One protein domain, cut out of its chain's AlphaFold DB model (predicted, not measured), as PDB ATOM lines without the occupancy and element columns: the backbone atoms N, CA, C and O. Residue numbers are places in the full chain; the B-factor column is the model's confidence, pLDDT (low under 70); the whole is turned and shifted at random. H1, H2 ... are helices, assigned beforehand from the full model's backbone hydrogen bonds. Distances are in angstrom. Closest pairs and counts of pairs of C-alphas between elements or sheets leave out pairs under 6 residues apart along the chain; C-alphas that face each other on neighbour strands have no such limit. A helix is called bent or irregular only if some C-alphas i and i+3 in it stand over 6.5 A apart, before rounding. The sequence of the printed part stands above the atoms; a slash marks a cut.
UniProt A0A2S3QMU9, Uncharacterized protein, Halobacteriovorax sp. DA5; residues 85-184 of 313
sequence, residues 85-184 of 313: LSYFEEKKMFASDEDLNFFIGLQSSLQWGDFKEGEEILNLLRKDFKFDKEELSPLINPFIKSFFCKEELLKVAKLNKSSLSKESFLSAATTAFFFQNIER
ATOM      1  N   LEU A  85      26.709 -39.073  42.118       92.12
ATOM      2  CA  LEU A  85      25.995 -38.029  42.864       92.12
ATOM      3  C   LEU A  85      26.566 -36.629  42.625       92.12
ATOM      4  O   LEU A  85      25.795 -35.671  42.615       92.12
ATOM      5  N   SER A  86      27.868 -36.509  42.324       90.25
ATOM      6  CA  SER A  86      28.487 -35.216  41.997       90.25
ATOM      7  C   SER A  86      27.806 -34.522  40.813       90.25
ATOM      8  O   SER A  86      27.676 -33.305  40.811       90.25
ATOM      9  N   TYR A  87      27.258 -35.281  39.856       92.88
ATOM     10  CA  TYR A  87      26.445 -34.723  38.773       92.88
ATOM     11  C   TYR A  87      25.200 -33.984  39.293       92.88
ATOM     12  O   TYR A  87      24.866 -32.907  38.804       92.88
ATOM     13  N   PHE A  88      24.492 -34.562  40.265       94.19
ATOM     14  CA  PHE A  88      23.267 -33.981  40.818       94.19
ATOM     15  C   PHE A  88      23.572 -32.783  41.721       94.19
ATOM     16  O   PHE A  88      22.819 -31.810  41.714       94.19
ATOM     17  N   GLU A  89      24.697 -32.827  42.437       92.75
ATOM     18  CA  GLU A  89      25.207 -31.717  43.247       92.75
ATOM     19  C   GLU A  89      25.620 -30.529  42.364       92.75
ATOM     20  O   GLU A  89      25.125 -29.418  42.553       92.75
ATOM     21  N   GLU A  90      26.427 -30.770  41.320       92.44
ATOM     22  CA  GLU A  90      26.840 -29.753  40.339       92.44
ATOM     23  C   GLU A  90      25.625 -29.103  39.646       92.44
ATOM     24  O   GLU A  90      25.639 -27.912  39.325       92.44
ATOM     25  N   LYS A  91      24.547 -29.869  39.436       93.25
ATOM     26  CA  LYS A  91      23.287 -29.390  38.851       93.25
ATOM     27  C   LYS A  91      22.300 -28.809  39.867       93.25
ATOM     28  O   LYS A  91      21.224 -28.391  39.446       93.25
ATOM     29  N   LYS A  92      22.644 -28.760  41.161       92.31
ATOM     30  CA  LYS A  92      21.771 -28.295  42.255       92.31
ATOM     31  C   LYS A  92      20.390 -28.958  42.230       92.31
ATOM     32  O   LYS A  92      19.366 -28.299  42.374       92.31
ATOM     33  N   MET A  93      20.366 -30.268  41.986       94.88
ATOM     34  CA  MET A  93      19.120 -31.023  41.845       94.88
ATOM     35  C   MET A  93      18.551 -31.506  43.178       94.88
ATOM     36  O   MET A  93      17.428 -31.984  43.180       94.88
ATOM     37  N   PHE A  94      19.276 -31.424  44.293       96.12
ATOM     38  CA  PHE A  94      18.740 -31.811  45.601       96.12
ATOM     39  C   PHE A  94      17.793 -30.738  46.148       96.12
ATOM     40  O   PHE A  94      18.045 -29.546  45.984       96.12
ATOM     41  N   ALA A  95      16.697 -31.160  46.782       94.00
ATOM     42  CA  ALA A  95      15.711 -30.243  47.350       94.00
ATOM     43  C   ALA A  95      16.246 -29.499  48.584       94.00
ATOM     44  O   ALA A  95      15.842 -28.364  48.835       94.00
ATOM     45  N   SER A  96      17.159 -30.125  49.327       95.12
ATOM     46  CA  SER A  96      17.799 -29.570  50.517       95.12
ATOM     47  C   SER A  96      19.177 -30.202  50.759       95.12
ATOM     48  O   SER A  96      19.505 -31.247  50.189       95.12
ATOM     49  N   ASP A  97      19.972 -29.594  51.644       93.62
ATOM     50  CA  ASP A  97      21.241 -30.178  52.104       93.62
ATOM     51  C   ASP A  97      21.015 -31.465  52.920       93.62
ATOM     52  O   ASP A  97      21.837 -32.381  52.890       93.62
ATOM     53  N   GLU A  98      19.877 -31.576  53.615       95.38
ATOM     54  CA  GLU A  98      19.470 -32.804  54.307       95.38
ATOM     55  C   GLU A  98      19.251 -33.952  53.315       95.38
ATOM     56  O   GLU A  98      19.710 -35.070  53.552       95.38
ATOM     57  N   ASP A  99      18.623 -33.670  52.171       95.88
ATOM     58  CA  ASP A  99      18.432 -34.655  51.107       95.88
ATOM     59  C   ASP A  99      19.766 -35.071  50.480       95.88
ATOM     60  O   ASP A  99      20.002 -36.260  50.274       95.88
ATOM     61  N   LEU A 100      20.675 -34.124  50.220       94.50
ATOM     62  CA  LEU A 100      22.030 -34.446  49.760       94.50
ATOM     63  C   LEU A 100      22.733 -35.398  50.743       94.50
ATOM     64  O   LEU A 100      23.253 -36.439  50.333       94.50
ATOM     65  N   ASN A 101      22.701 -35.078  52.039       93.69
ATOM     66  CA  ASN A 101      23.292 -35.911  53.087       93.69
ATOM     67  C   ASN A 101      22.643 -37.297  53.158       93.69
ATOM     68  O   ASN A 101      23.350 -38.292  53.329       93.69
ATOM     69  N   PHE A 102      21.325 -37.385  52.960       94.38
ATOM     70  CA  PHE A 102      20.621 -38.658  52.834       94.38
ATOM     71  C   PHE A 102      21.183 -39.503  51.685       94.38
ATOM     72  O   PHE A 102      21.528 -40.664  51.896       94.38
ATOM     73  N   PHE A 103      21.339 -38.940  50.483       94.56
ATOM     74  CA  PHE A 103      21.841 -39.691  49.327       94.56
ATOM     75  C   PHE A 103      23.318 -40.095  49.463       94.56
ATOM     76  O   PHE A 103      23.689 -41.192  49.039       94.56
ATOM     77  N   ILE A 104      24.152 -39.256  50.087       92.06
ATOM     78  CA  ILE A 104      25.544 -39.598  50.429       92.06
ATOM     79  C   ILE A 104      25.584 -40.742  51.456       92.06
ATOM     80  O   ILE A 104      26.372 -41.686  51.308       92.06
ATOM     81  N   GLY A 105      24.724 -40.681  52.476       91.19
ATOM     82  CA  GLY A 105      24.561 -41.735  53.479       91.19
ATOM     83  C   GLY A 105      24.132 -43.054  52.843       91.19
ATOM     84  O   GLY A 105      24.819 -44.059  52.995       91.19
ATOM     85  N   LEU A 106      23.081 -43.025  52.022       91.88
ATOM     86  CA  LEU A 106      22.584 -44.154  51.235       91.88
ATOM     87  C   LEU A 106      23.676 -44.764  50.342       91.88
ATOM     88  O   LEU A 106      23.856 -45.981  50.336       91.88
ATOM     89  N   GLN A 107      24.455 -43.941  49.628       91.25
ATOM     90  CA  GLN A 107      25.570 -44.440  48.822       91.25
ATOM     91  C   GLN A 107      26.592 -45.199  49.679       91.25
ATOM     92  O   GLN A 107      27.078 -46.250  49.260       91.25
ATOM     93  N   SER A 108      26.905 -44.675  50.863       87.81
ATOM     94  CA  SER A 108      27.846 -45.300  51.792       87.81
ATOM     95  C   SER A 108      27.278 -46.614  52.330       87.81
ATOM     96  O   SER A 108      27.930 -47.650  52.252       87.81
ATOM     97  N   SER A 109      26.031 -46.616  52.792       87.12
ATOM     98  CA  SER A 109      25.397 -47.801  53.368       87.12
ATOM     99  C   SER A 109      25.156 -48.924  52.358       87.12
ATOM    100  O   SER A 109      25.266 -50.100  52.696       87.12
ATOM    101  N   LEU A 110      24.915 -48.608  51.082       86.50
ATOM    102  CA  LEU A 110      24.867 -49.623  50.022       86.50
ATOM    103  C   LEU A 110      26.220 -50.292  49.749       86.50
ATOM    104  O   LEU A 110      26.246 -51.415  49.237       86.50
ATOM    105  N   GLN A 111      27.335 -49.622  50.055       82.12
ATOM    106  CA  GLN A 111      28.670 -50.222  49.962       82.12
ATOM    107  C   GLN A 111      28.927 -51.190  51.121       82.12
ATOM    108  O   GLN A 111      29.518 -52.243  50.896       82.12
ATOM    109  N   TRP A 112      28.458 -50.856  52.327       78.88
ATOM    110  CA  TRP A 112      28.715 -51.627  53.553       78.88
ATOM    111  C   TRP A 112      27.629 -52.653  53.901       78.88
ATOM    112  O   TRP A 112      27.878 -53.554  54.696       78.88
ATOM    113  N   GLY A 113      26.451 -52.567  53.279       71.75
ATOM    114  CA  GLY A 113      25.345 -53.507  53.473       71.75
ATOM    115  C   GLY A 113      24.489 -53.252  54.720       71.75
ATOM    116  O   GLY A 113      23.684 -54.108  55.072       71.75
ATOM    117  N   ASP A 114      24.627 -52.096  55.373       71.75
ATOM    118  CA  ASP A 114      23.940 -51.713  56.618       71.75
ATOM    119  C   ASP A 114      22.750 -50.753  56.402       71.75
ATOM    120  O   ASP A 114      22.268 -50.101  57.331       71.75
ATOM    121  N   PHE A 115      22.260 -50.674  55.166       73.50
ATOM    122  CA  PHE A 115      21.193 -49.766  54.753       73.50
ATOM    123  C   PHE A 115      19.825 -50.155  55.340       73.50
ATOM    124  O   PHE A 115      19.366 -51.287  55.172       73.50
ATOM    125  N   LYS A 116      19.144 -49.211  56.004       79.31
ATOM    126  CA  LYS A 116      17.870 -49.436  56.717       79.31
ATOM    127  C   LYS A 116      16.643 -49.075  55.888       79.31
ATOM    128  O   LYS A 116      15.532 -49.465  56.236       79.31
ATOM    129  N   GLU A 117      16.793 -48.355  54.788       80.94
ATOM    130  CA  GLU A 117      15.660 -47.744  54.108       80.94
ATOM    131  C   GLU A 117      14.923 -48.739  53.201       80.94
ATOM    132  O   GLU A 117      13.813 -48.461  52.750       80.94
ATOM    133  N   GLY A 118      15.469 -49.947  53.013       83.50
ATOM    134  CA  GLY A 118      14.687 -51.092  52.545       83.50
ATOM    135  C   GLY A 118      13.477 -51.357  53.441       83.50
ATOM    136  O   GLY A 118      12.370 -51.560  52.943       83.50
ATOM    137  N   GLU A 119      13.638 -51.244  54.762       88.38
ATOM    138  CA  GLU A 119      12.511 -51.337  55.695       88.38
ATOM    139  C   GLU A 119      11.546 -50.156  55.536       88.38
ATOM    140  O   GLU A 119      10.339 -50.352  55.642       88.38
ATOM    141  N   GLU A 120      12.025 -48.945  55.223       91.50
ATOM    142  CA  GLU A 120      11.142 -47.801  54.947       91.50
ATOM    143  C   GLU A 120      10.243 -48.063  53.725       91.50
ATOM    144  O   GLU A 120       9.035 -47.823  53.795       91.50
ATOM    145  N   ILE A 121      10.782 -48.637  52.639       93.50
ATOM    146  CA  ILE A 121       9.989 -49.015  51.454       93.50
ATOM    147  C   ILE A 121       8.932 -50.070  51.805       93.50
ATOM    148  O   ILE A 121       7.764 -49.922  51.430       93.50
ATOM    149  N   LEU A 122       9.311 -51.119  52.541       93.38
ATOM    150  CA  LEU A 122       8.370 -52.159  52.963       93.38
ATOM    151  C   LEU A 122       7.296 -51.590  53.901       93.38
ATOM    152  O   LEU A 122       6.119 -51.925  53.768       93.38
ATOM    153  N   ASN A 123       7.663 -50.693  54.813       93.12
ATOM    154  CA  ASN A 123       6.723 -50.029  55.713       93.12
ATOM    155  C   ASN A 123       5.738 -49.124  54.962       93.12
ATOM    156  O   ASN A 123       4.561 -49.080  55.324       93.12
ATOM    157  N   LEU A 124       6.178 -48.445  53.897       93.19
ATOM    158  CA  LEU A 124       5.284 -47.691  53.017       93.19
ATOM    159  C   LEU A 124       4.263 -48.605  52.330       93.19
ATOM    160  O   LEU A 124       3.074 -48.296  52.366       93.19
ATOM    161  N   LEU A 125       4.687 -49.753  51.787       94.50
ATOM    162  CA  LEU A 125       3.764 -50.730  51.191       94.50
ATOM    163  C   LEU A 125       2.780 -51.290  52.217       94.50
ATOM    164  O   LEU A 125       1.585 -51.394  51.947       94.50
ATOM    165  N   ARG A 126       3.255 -51.604  53.426       94.19
ATOM    166  CA  ARG A 126       2.433 -52.170  54.508       94.19
ATOM    167  C   ARG A 126       1.279 -51.287  54.944       94.19
ATOM    168  O   ARG A 126       0.389 -51.796  55.621       94.19
ATOM    169  N   LYS A 127       1.262 -49.994  54.608       93.88
ATOM    170  CA  LYS A 127       0.116 -49.123  54.906       93.88
ATOM    171  C   LYS A 127      -1.153 -49.650  54.235       93.88
ATOM    172  O   LYS A 127      -2.142 -49.883  54.930       93.88
ATOM    173  N   ASP A 128      -1.065 -49.984  52.950       93.25
ATOM    174  CA  ASP A 128      -2.215 -50.365  52.121       93.25
ATOM    175  C   ASP A 128      -2.236 -51.855  51.742       93.25
ATOM    176  O   ASP A 128      -3.281 -52.392  51.370       93.25
ATOM    177  N   PHE A 129      -1.107 -52.552  51.900       95.44
ATOM    178  CA  PHE A 129      -0.922 -53.922  51.427       95.44
ATOM    179  C   PHE A 129      -0.526 -54.908  52.538       95.44
ATOM    180  O   PHE A 129      -0.040 -54.524  53.606       95.44
ATOM    181  N   LYS A 130      -0.761 -56.195  52.277       95.19
ATOM    182  CA  LYS A 130      -0.331 -57.367  53.047       95.19
ATOM    183  C   LYS A 130       0.624 -58.186  52.179       95.19
ATOM    184  O   LYS A 130       0.413 -58.302  50.976       95.19
ATOM    185  N   PHE A 131       1.671 -58.719  52.788       94.19
ATOM    186  CA  PHE A 131       2.655 -59.584  52.139       94.19
ATOM    187  C   PHE A 131       3.495 -60.284  53.203       94.19
ATOM    188  O   PHE A 131       3.610 -59.784  54.331       94.19
ATOM    189  N   ASP A 132       4.112 -61.400  52.831       92.69
ATOM    190  CA  ASP A 132       5.083 -62.073  53.683       92.69
ATOM    191  C   ASP A 132       6.394 -61.268  53.735       92.69
ATOM    192  O   ASP A 132       6.993 -60.913  52.713       92.69
ATOM    193  N   LYS A 133       6.836 -60.938  54.955       86.31
ATOM    194  CA  LYS A 133       8.097 -60.223  55.161       86.31
ATOM    195  C   LYS A 133       9.283 -61.093  54.763       86.31
ATOM    196  O   LYS A 133      10.241 -60.559  54.211       86.31
ATOM    197  N   GLU A 134       9.226 -62.381  55.068       88.75
ATOM    198  CA  GLU A 134      10.325 -63.316  54.842       88.75
ATOM    199  C   GLU A 134      10.567 -63.520  53.346       88.75
ATOM    200  O   GLU A 134      11.710 -63.669  52.923       88.75
ATOM    201  N   GLU A 135       9.520 -63.394  52.524       90.94
ATOM    202  CA  GLU A 135       9.643 -63.460  51.068       90.94
ATOM    203  C   GLU A 135      10.157 -62.162  50.427       90.94
ATOM    204  O   GLU A 135      10.953 -62.216  49.486       90.94
ATOM    205  N   LEU A 136       9.705 -60.985  50.885       90.50
ATOM    206  CA  LEU A 136      10.056 -59.705  50.244       90.50
ATOM    207  C   LEU A 136      11.316 -59.044  50.811       90.50
ATOM    208  O   LEU A 136      12.010 -58.331  50.082       90.50
ATOM    209  N   SER A 137      11.637 -59.262  52.088       88.38
ATOM    210  CA  SER A 137      12.810 -58.659  52.736       88.38
ATOM    211  C   SER A 137      14.138 -59.047  52.063       88.38
ATOM    212  O   SER A 137      14.944 -58.147  51.822       88.38
ATOM    213  N   PRO A 138      14.368 -60.300  51.623       90.50
ATOM    214  CA  PRO A 138      15.588 -60.653  50.892       90.50
ATOM    215  C   PRO A 138      15.739 -59.940  49.537       90.50
ATOM    216  O   PRO A 138      16.850 -59.809  49.028       90.50
ATOM    217  N   LEU A 139      14.637 -59.469  48.942       92.62
ATOM    218  CA  LEU A 139      14.622 -58.856  47.608       92.62
ATOM    219  C   LEU A 139      14.885 -57.350  47.642       92.62
ATOM    220  O   LEU A 139      15.346 -56.787  46.648       92.62
ATOM    221  N   ILE A 140      14.595 -56.688  48.768       91.00
ATOM    222  CA  ILE A 140      14.586 -55.224  48.828       91.00
ATOM    223  C   ILE A 140      15.989 -54.625  48.693       91.00
ATOM    224  O   ILE A 140      16.176 -53.648  47.973       91.00
ATOM    225  N   ASN A 141      16.997 -55.240  49.314       88.12
ATOM    226  CA  ASN A 141      18.370 -54.733  49.280       88.12
ATOM    227  C   ASN A 141      19.004 -54.860  47.880       88.12
ATOM    228  O   ASN A 141      19.513 -53.854  47.372       88.12
ATOM    229  N   PRO A 142      18.936 -56.028  47.200       90.56
ATOM    230  CA  PRO A 142      19.324 -56.134  45.795       90.56
ATOM    231  C   PRO A 142      18.580 -55.141  44.897       90.56
ATOM    232  O   PRO A 142      19.197 -54.502  44.042       90.56
ATOM    233  N   PHE A 143      17.274 -54.966  45.127       93.50
ATOM    234  CA  PHE A 143      16.465 -54.016  44.377       93.50
ATOM    235  C   PHE A 143      16.969 -52.579  44.544       93.50
ATOM    236  O   PHE A 143      17.261 -51.934  43.539       93.50
ATOM    237  N   ILE A 144      17.140 -52.081  45.773       92.69
ATOM    238  CA  ILE A 144      17.596 -50.703  46.012       92.69
ATOM    239  C   ILE A 144      18.971 -50.478  45.397       92.69
ATOM    240  O   ILE A 144      19.187 -49.453  44.759       92.69
ATOM    241  N   LYS A 145      19.888 -51.445  45.522       90.88
ATOM    242  CA  LYS A 145      21.216 -51.354  44.904       90.88
ATOM    243  C   LYS A 145      21.130 -51.206  43.382       90.88
ATOM    244  O   LYS A 145      21.907 -50.456  42.804       90.88
ATOM    245  N   SER A 146      20.182 -51.896  42.743       92.06
ATOM    246  CA  SER A 146      19.925 -51.765  41.302       92.06
ATOM    247  C   SER A 146      19.212 -50.459  40.929       92.06
ATOM    248  O   SER A 146      19.478 -49.890  39.876       92.06
ATOM    249  N   PHE A 147      18.328 -49.972  41.803       94.44
ATOM    250  CA  PHE A 147      17.530 -48.766  41.600       94.44
ATOM    251  C   PHE A 147      18.325 -47.482  41.876       94.44
ATOM    252  O   PHE A 147      18.032 -46.432  41.312       94.44
ATOM    253  N   PHE A 148      19.351 -47.544  42.727       94.75
ATOM    254  CA  PHE A 148      20.196 -46.411  43.087       94.75
ATOM    255  C   PHE A 148      21.287 -46.147  42.035       94.75
ATOM    256  O   PHE A 148      22.485 -46.265  42.289       94.75
ATOM    257  N   CYS A 149      20.854 -45.785  40.828       94.56
ATOM    258  CA  CYS A 149      21.717 -45.408  39.713       94.56
ATOM    259  C   CYS A 149      21.319 -44.046  39.129       94.56
ATOM    260  O   CYS A 149      20.240 -43.508  39.397       94.56
ATOM    261  N   LYS A 150      22.200 -43.471  38.304       95.12
ATOM    262  CA  LYS A 150      22.002 -42.140  37.719       95.12
ATOM    263  C   LYS A 150      20.713 -42.061  36.897       95.12
ATOM    264  O   LYS A 150      19.988 -41.072  36.996       95.12
ATOM    265  N   GLU A 151      20.432 -43.075  36.085       95.31
ATOM    266  CA  GLU A 151      19.282 -43.112  35.184       95.31
ATOM    267  C   GLU A 151      17.964 -43.080  35.959       95.31
ATOM    268  O   GLU A 151      17.066 -42.307  35.620       95.31
ATOM    269  N   GLU A 152      17.847 -43.884  37.015       95.81
ATOM    270  CA  GLU A 152      16.642 -43.926  37.841       95.81
ATOM    271  C   GLU A 152      16.517 -42.664  38.704       95.81
ATOM    272  O   GLU A 152      15.437 -42.081  38.739       95.81
ATOM    273  N   LEU A 153      17.604 -42.132  39.285       96.19
ATOM    274  CA  LEU A 153      17.543 -40.847  40.000       96.19
ATOM    275  C   LEU A 153      17.111 -39.688  39.088       96.19
ATOM    276  O   LEU A 153      16.317 -38.842  39.494       96.19
ATOM    277  N   LEU A 154      17.548 -39.654  37.826       95.56
ATOM    278  CA  LEU A 154      17.051 -38.667  36.860       95.56
ATOM    279  C   LEU A 154      15.539 -38.798  36.621       95.56
ATOM    280  O   LEU A 154      14.858 -37.781  36.467       95.56
ATOM    281  N   LYS A 155      14.996 -40.022  36.598       95.69
ATOM    282  CA  LYS A 155      13.542 -40.245  36.510       95.69
ATOM    283  C   LYS A 155      12.832 -39.772  37.775       95.69
ATOM    284  O   LYS A 155      11.835 -39.064  37.658       95.69
ATOM    285  N   VAL A 156      13.364 -40.089  38.957       96.38
ATOM    286  CA  VAL A 156      12.826 -39.618  40.247       96.38
ATOM    287  C   VAL A 156      12.757 -38.093  40.275       96.38
ATOM    288  O   VAL A 156      11.697 -37.535  40.547       96.38
ATOM    289  N   ALA A 157      13.843 -37.416  39.896       94.25
ATOM    290  CA  ALA A 157      13.875 -35.961  39.826       94.25
ATOM    291  C   ALA A 157      12.788 -35.418  38.888       94.25
ATOM    292  O   ALA A 157      12.050 -34.509  39.256       94.25
ATOM    293  N   LYS A 158      12.628 -35.999  37.690       94.81
ATOM    294  CA  LYS A 158      11.571 -35.598  36.743       94.81
ATOM    295  C   LYS A 158      10.166 -35.773  37.326       94.81
ATOM    296  O   LYS A 158       9.325 -34.897  37.132       94.81
ATOM    297  N   LEU A 159       9.914 -36.864  38.052       93.38
ATOM    298  CA  LEU A 159       8.640 -37.094  38.745       93.38
ATOM    299  C   LEU A 159       8.382 -36.056  39.848       93.38
ATOM    300  O   LEU A 159       7.226 -35.744  40.129       93.38
ATOM    301  N   ASN A 160       9.442 -35.495  40.430       93.38
ATOM    302  CA  ASN A 160       9.392 -34.514  41.508       93.38
ATOM    303  C   ASN A 160       9.885 -33.120  41.067       93.38
ATOM    304  O   ASN A 160      10.739 -32.504  41.701       93.38
ATOM    305  N   LYS A 161       9.343 -32.604  39.955       92.00
ATOM    306  CA  LYS A 161       9.573 -31.220  39.477       92.00
ATOM    307  C   LYS A 161      11.058 -30.854  39.299       92.00
ATOM    308  O   LYS A 161      11.465 -29.727  39.558       92.00
ATOM    309  N   SER A 162      11.851 -31.800  38.806       91.62
ATOM    310  CA  SER A 162      13.306 -31.696  38.605       91.62
ATOM    311  C   SER A 162      14.135 -31.601  39.890       91.62
ATOM    312  O   SER A 162      15.284 -31.172  39.829       91.62
ATOM    313  N   SER A 163      13.588 -32.037  41.029       93.81
ATOM    314  CA  SER A 163      14.269 -32.029  42.323       93.81
ATOM    315  C   SER A 163      14.308 -33.420  42.970       93.81
ATOM    316  O   SER A 163      13.353 -34.191  42.884       93.81
ATOM    317  N   LEU A 164      15.418 -33.753  43.620       95.12
ATOM    318  CA  LEU A 164      15.656 -34.989  44.353       95.12
ATOM    319  C   LEU A 164      15.471 -34.761  45.847       95.12
ATOM    320  O   LEU A 164      16.197 -33.980  46.458       95.12
ATOM    321  N   SER A 165      14.552 -35.518  46.432       96.12
ATOM    322  CA  SER A 165      14.365 -35.600  47.881       96.12
ATOM    323  C   SER A 165      14.313 -37.049  48.354       96.12
ATOM    324  O   SER A 165      13.934 -37.935  47.578       96.12
ATOM    325  N   LYS A 166      14.617 -37.286  49.636       95.31
ATOM    326  CA  LYS A 166      14.433 -38.578  50.310       95.31
ATOM    327  C   LYS A 166      13.026 -39.120  50.058       95.31
ATOM    328  O   LYS A 166      12.866 -40.264  49.639       95.31
ATOM    329  N   GLU A 167      12.005 -38.288  50.260       94.94
ATOM    330  CA  GLU A 167      10.604 -38.687  50.099       94.94
ATOM    331  C   GLU A 167      10.289 -39.133  48.663       94.94
ATOM    332  O   GLU A 167       9.688 -40.190  48.456       94.94
ATOM    333  N   SER A 168      10.723 -38.360  47.660       95.31
ATOM    334  CA  SER A 168      10.487 -38.698  46.251       95.31
ATOM    335  C   SER A 168      11.210 -39.982  45.838       95.31
ATOM    336  O   SER A 168      10.629 -40.799  45.120       95.31
ATOM    337  N   PHE A 169      12.431 -40.200  46.336       96.12
ATOM    338  CA  PHE A 169      13.189 -41.426  46.109       96.12
ATOM    339  C   PHE A 169      12.482 -42.640  46.700       96.12
ATOM    340  O   PHE A 169      12.212 -43.589  45.965       96.12
ATOM    341  N   LEU A 170      12.124 -42.592  47.986       95.94
ATOM    342  CA  LEU A 170      11.421 -43.690  48.649       95.94
ATOM    343  C   LEU A 170      10.101 -43.993  47.945       95.94
ATOM    344  O   LEU A 170       9.840 -45.135  47.599       95.94
ATOM    345  N   SER A 171       9.306 -42.968  47.638       96.06
ATOM    346  CA  SER A 171       8.010 -43.123  46.971       96.06
ATOM    347  C   SER A 171       8.125 -43.701  45.550       96.06
ATOM    348  O   SER A 171       7.302 -44.527  45.140       96.06
ATOM    349  N   ALA A 172       9.140 -43.311  44.777       96.81
ATOM    350  CA  ALA A 172       9.387 -43.886  43.454       96.81
ATOM    351  C   ALA A 172       9.909 -45.330  43.543       96.81
ATOM    352  O   ALA A 172       9.420 -46.208  42.828       96.81
ATOM    353  N   ALA A 173      10.844 -45.594  44.461       96.06
ATOM    354  CA  ALA A 173      11.384 -46.926  44.715       96.06
ATOM    355  C   ALA A 173      10.281 -47.893  45.175       96.06
ATOM    356  O   ALA A 173      10.189 -49.006  44.666       96.06
ATOM    357  N   THR A 174       9.378 -47.445  46.054       96.62
ATOM    358  CA  THR A 174       8.190 -48.197  46.475       96.62
ATOM    359  C   THR A 174       7.307 -48.581  45.291       96.62
ATOM    360  O   THR A 174       6.878 -49.729  45.205       96.62
ATOM    361  N   THR A 175       7.067 -47.666  44.347       96.94
ATOM    362  CA  THR A 175       6.284 -47.971  43.137       96.94
ATOM    363  C   THR A 175       6.975 -49.024  42.280       96.94
ATOM    364  O   THR A 175       6.348 -50.002  41.880       96.94
ATOM    365  N   ALA A 176       8.265 -48.848  41.998       96.25
ATOM    366  CA  ALA A 176       9.005 -49.790  41.168       96.25
ATOM    367  C   ALA A 176       9.073 -51.186  41.815       96.25
ATOM    368  O   ALA A 176       8.830 -52.182  41.133       96.25
ATOM    369  N   PHE A 177       9.307 -51.260  43.129       95.75
ATOM    370  CA  PHE A 177       9.308 -52.522  43.869       95.75
ATOM    371  C   PHE A 177       7.928 -53.189  43.885       95.75
ATOM    372  O   PHE A 177       7.834 -54.404  43.714       95.75
ATOM    373  N   PHE A 178       6.858 -52.399  44.043       95.56
ATOM    374  CA  PHE A 178       5.480 -52.882  43.982       95.56
ATOM    375  C   PHE A 178       5.177 -53.566  42.646       95.56
ATOM    376  O   PHE A 178       4.711 -54.699  42.646       95.56
ATOM    377  N   PHE A 179       5.491 -52.929  41.514       94.56
ATOM    378  CA  PHE A 179       5.234 -53.514  40.192       94.56
ATOM    379  C   PHE A 179       6.057 -54.781  39.922       94.56
ATOM    380  O   PHE A 179       5.538 -55.721  39.328       94.56
ATOM    381  N   GLN A 180       7.303 -54.851  40.405       94.00
ATOM    382  CA  GLN A 180       8.135 -56.057  40.276       94.00
ATOM    383  C   GLN A 180       7.616 -57.247  41.093       94.00
ATOM    384  O   GLN A 180       7.890 -58.393  40.745       94.00
ATOM    385  N   ASN A 181       6.881 -56.984  42.177       93.75
ATOM    386  CA  ASN A 181       6.454 -58.000  43.138       93.75
ATOM    387  C   ASN A 181       4.932 -58.060  43.302       93.75
ATOM    388  O   ASN A 181       4.445 -58.594  44.294       93.75
ATOM    389  N   ILE A 182       4.172 -57.531  42.342       91.88
ATOM    390  CA  ILE A 182       2.720 -57.353  42.468       91.88
ATOM    391  C   ILE A 182       1.974 -58.663  42.740       91.88
ATOM    392  O   ILE A 182       0.987 -58.680  43.464       91.88
ATOM    393  N   GLU A 183       2.475 -59.776  42.208       90.44
ATOM    394  CA  GLU A 183       1.883 -61.102  42.393       90.44
ATOM    395  C   GLU A 183       2.103 -61.669  43.810       90.44
ATOM    396  O   GLU A 183       1.398 -62.593  44.201       90.44
ATOM    397  N   ARG A 184       3.037 -61.098  44.586       92.38
ATOM    398  CA  ARG A 184       3.356 -61.466  45.981       92.38
ATOM    399  C   ARG A 184       2.724 -60.521  47.007       92.38
ATOM    400  O   ARG A 184       3.010 -60.608  48.199       92.38
TER     401      ARG A 184
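This is residues 85 to 184 of the 313 residues of an uncharacterized protein of Halobacteriovorax sp. DA5 (UniProt A0A2S3QMU9). The longest helix, H2, stands to one side of a cluster of crossed helices in which H3, H4 and H5 pack on H6, the helix nearest the middle. Short H1 lies beside H2 at one end of the long axis, and the link from H3 to H4 lies at the other. The printed part has 100 residues with six named helices, H1 to H6 in chain order, and no named strand; the class is all helix. It is compact, with a radius of gyration of the C-alphas of 13.5 A and spans of 41 by 29 by 21 A.

H2, residues 97 to 112, is 22.8 A long from C-alpha 97 at (21.241, -30.178, 52.104). H1, residues 85 to 90, comes before it. H3 holds residues 117 to 128. H4, residues 133 to 147, is 20.1 A long and only just irregular: C-alphas 138 and 141 are 6.7 A apart. H5 holds residues 150 to 159. H6, residues 166 to 180, is 21.1 A long and ends at C-alpha 180 at (8.135, -56.057, 40.276).

H2 and H1 form a helical hairpin and only just touch, with 3 pairs of C-alphas within 8 A, the closest Ile 104 and Leu 85 at 7.7 A. H2 and H6 also only just touch, with 3 such pairs, closest at Asp 99 and Lys 166, 5.7 A. H6 is the hub. It touches H3 at Thr 174 and Ile 121, C-alphas 5.4 A apart, H4 at Ala 173 and Phe 147, 7.1 A, and H5 at Phe 169 and Val 156, 6.1 A, about perpendicular at 75 degrees. Every O i to N i+4 pair is within hydrogen-bond range in H1, H2, H5 and H6, against 7 of 8 in H3 and 7 of 11 in H4.

The C-alphas farthest apart, of Glu 90 and Asp 132, are 41.2 A apart. The printed part has no cut, no link is long, and no printed residue is under 70 in pLDDT.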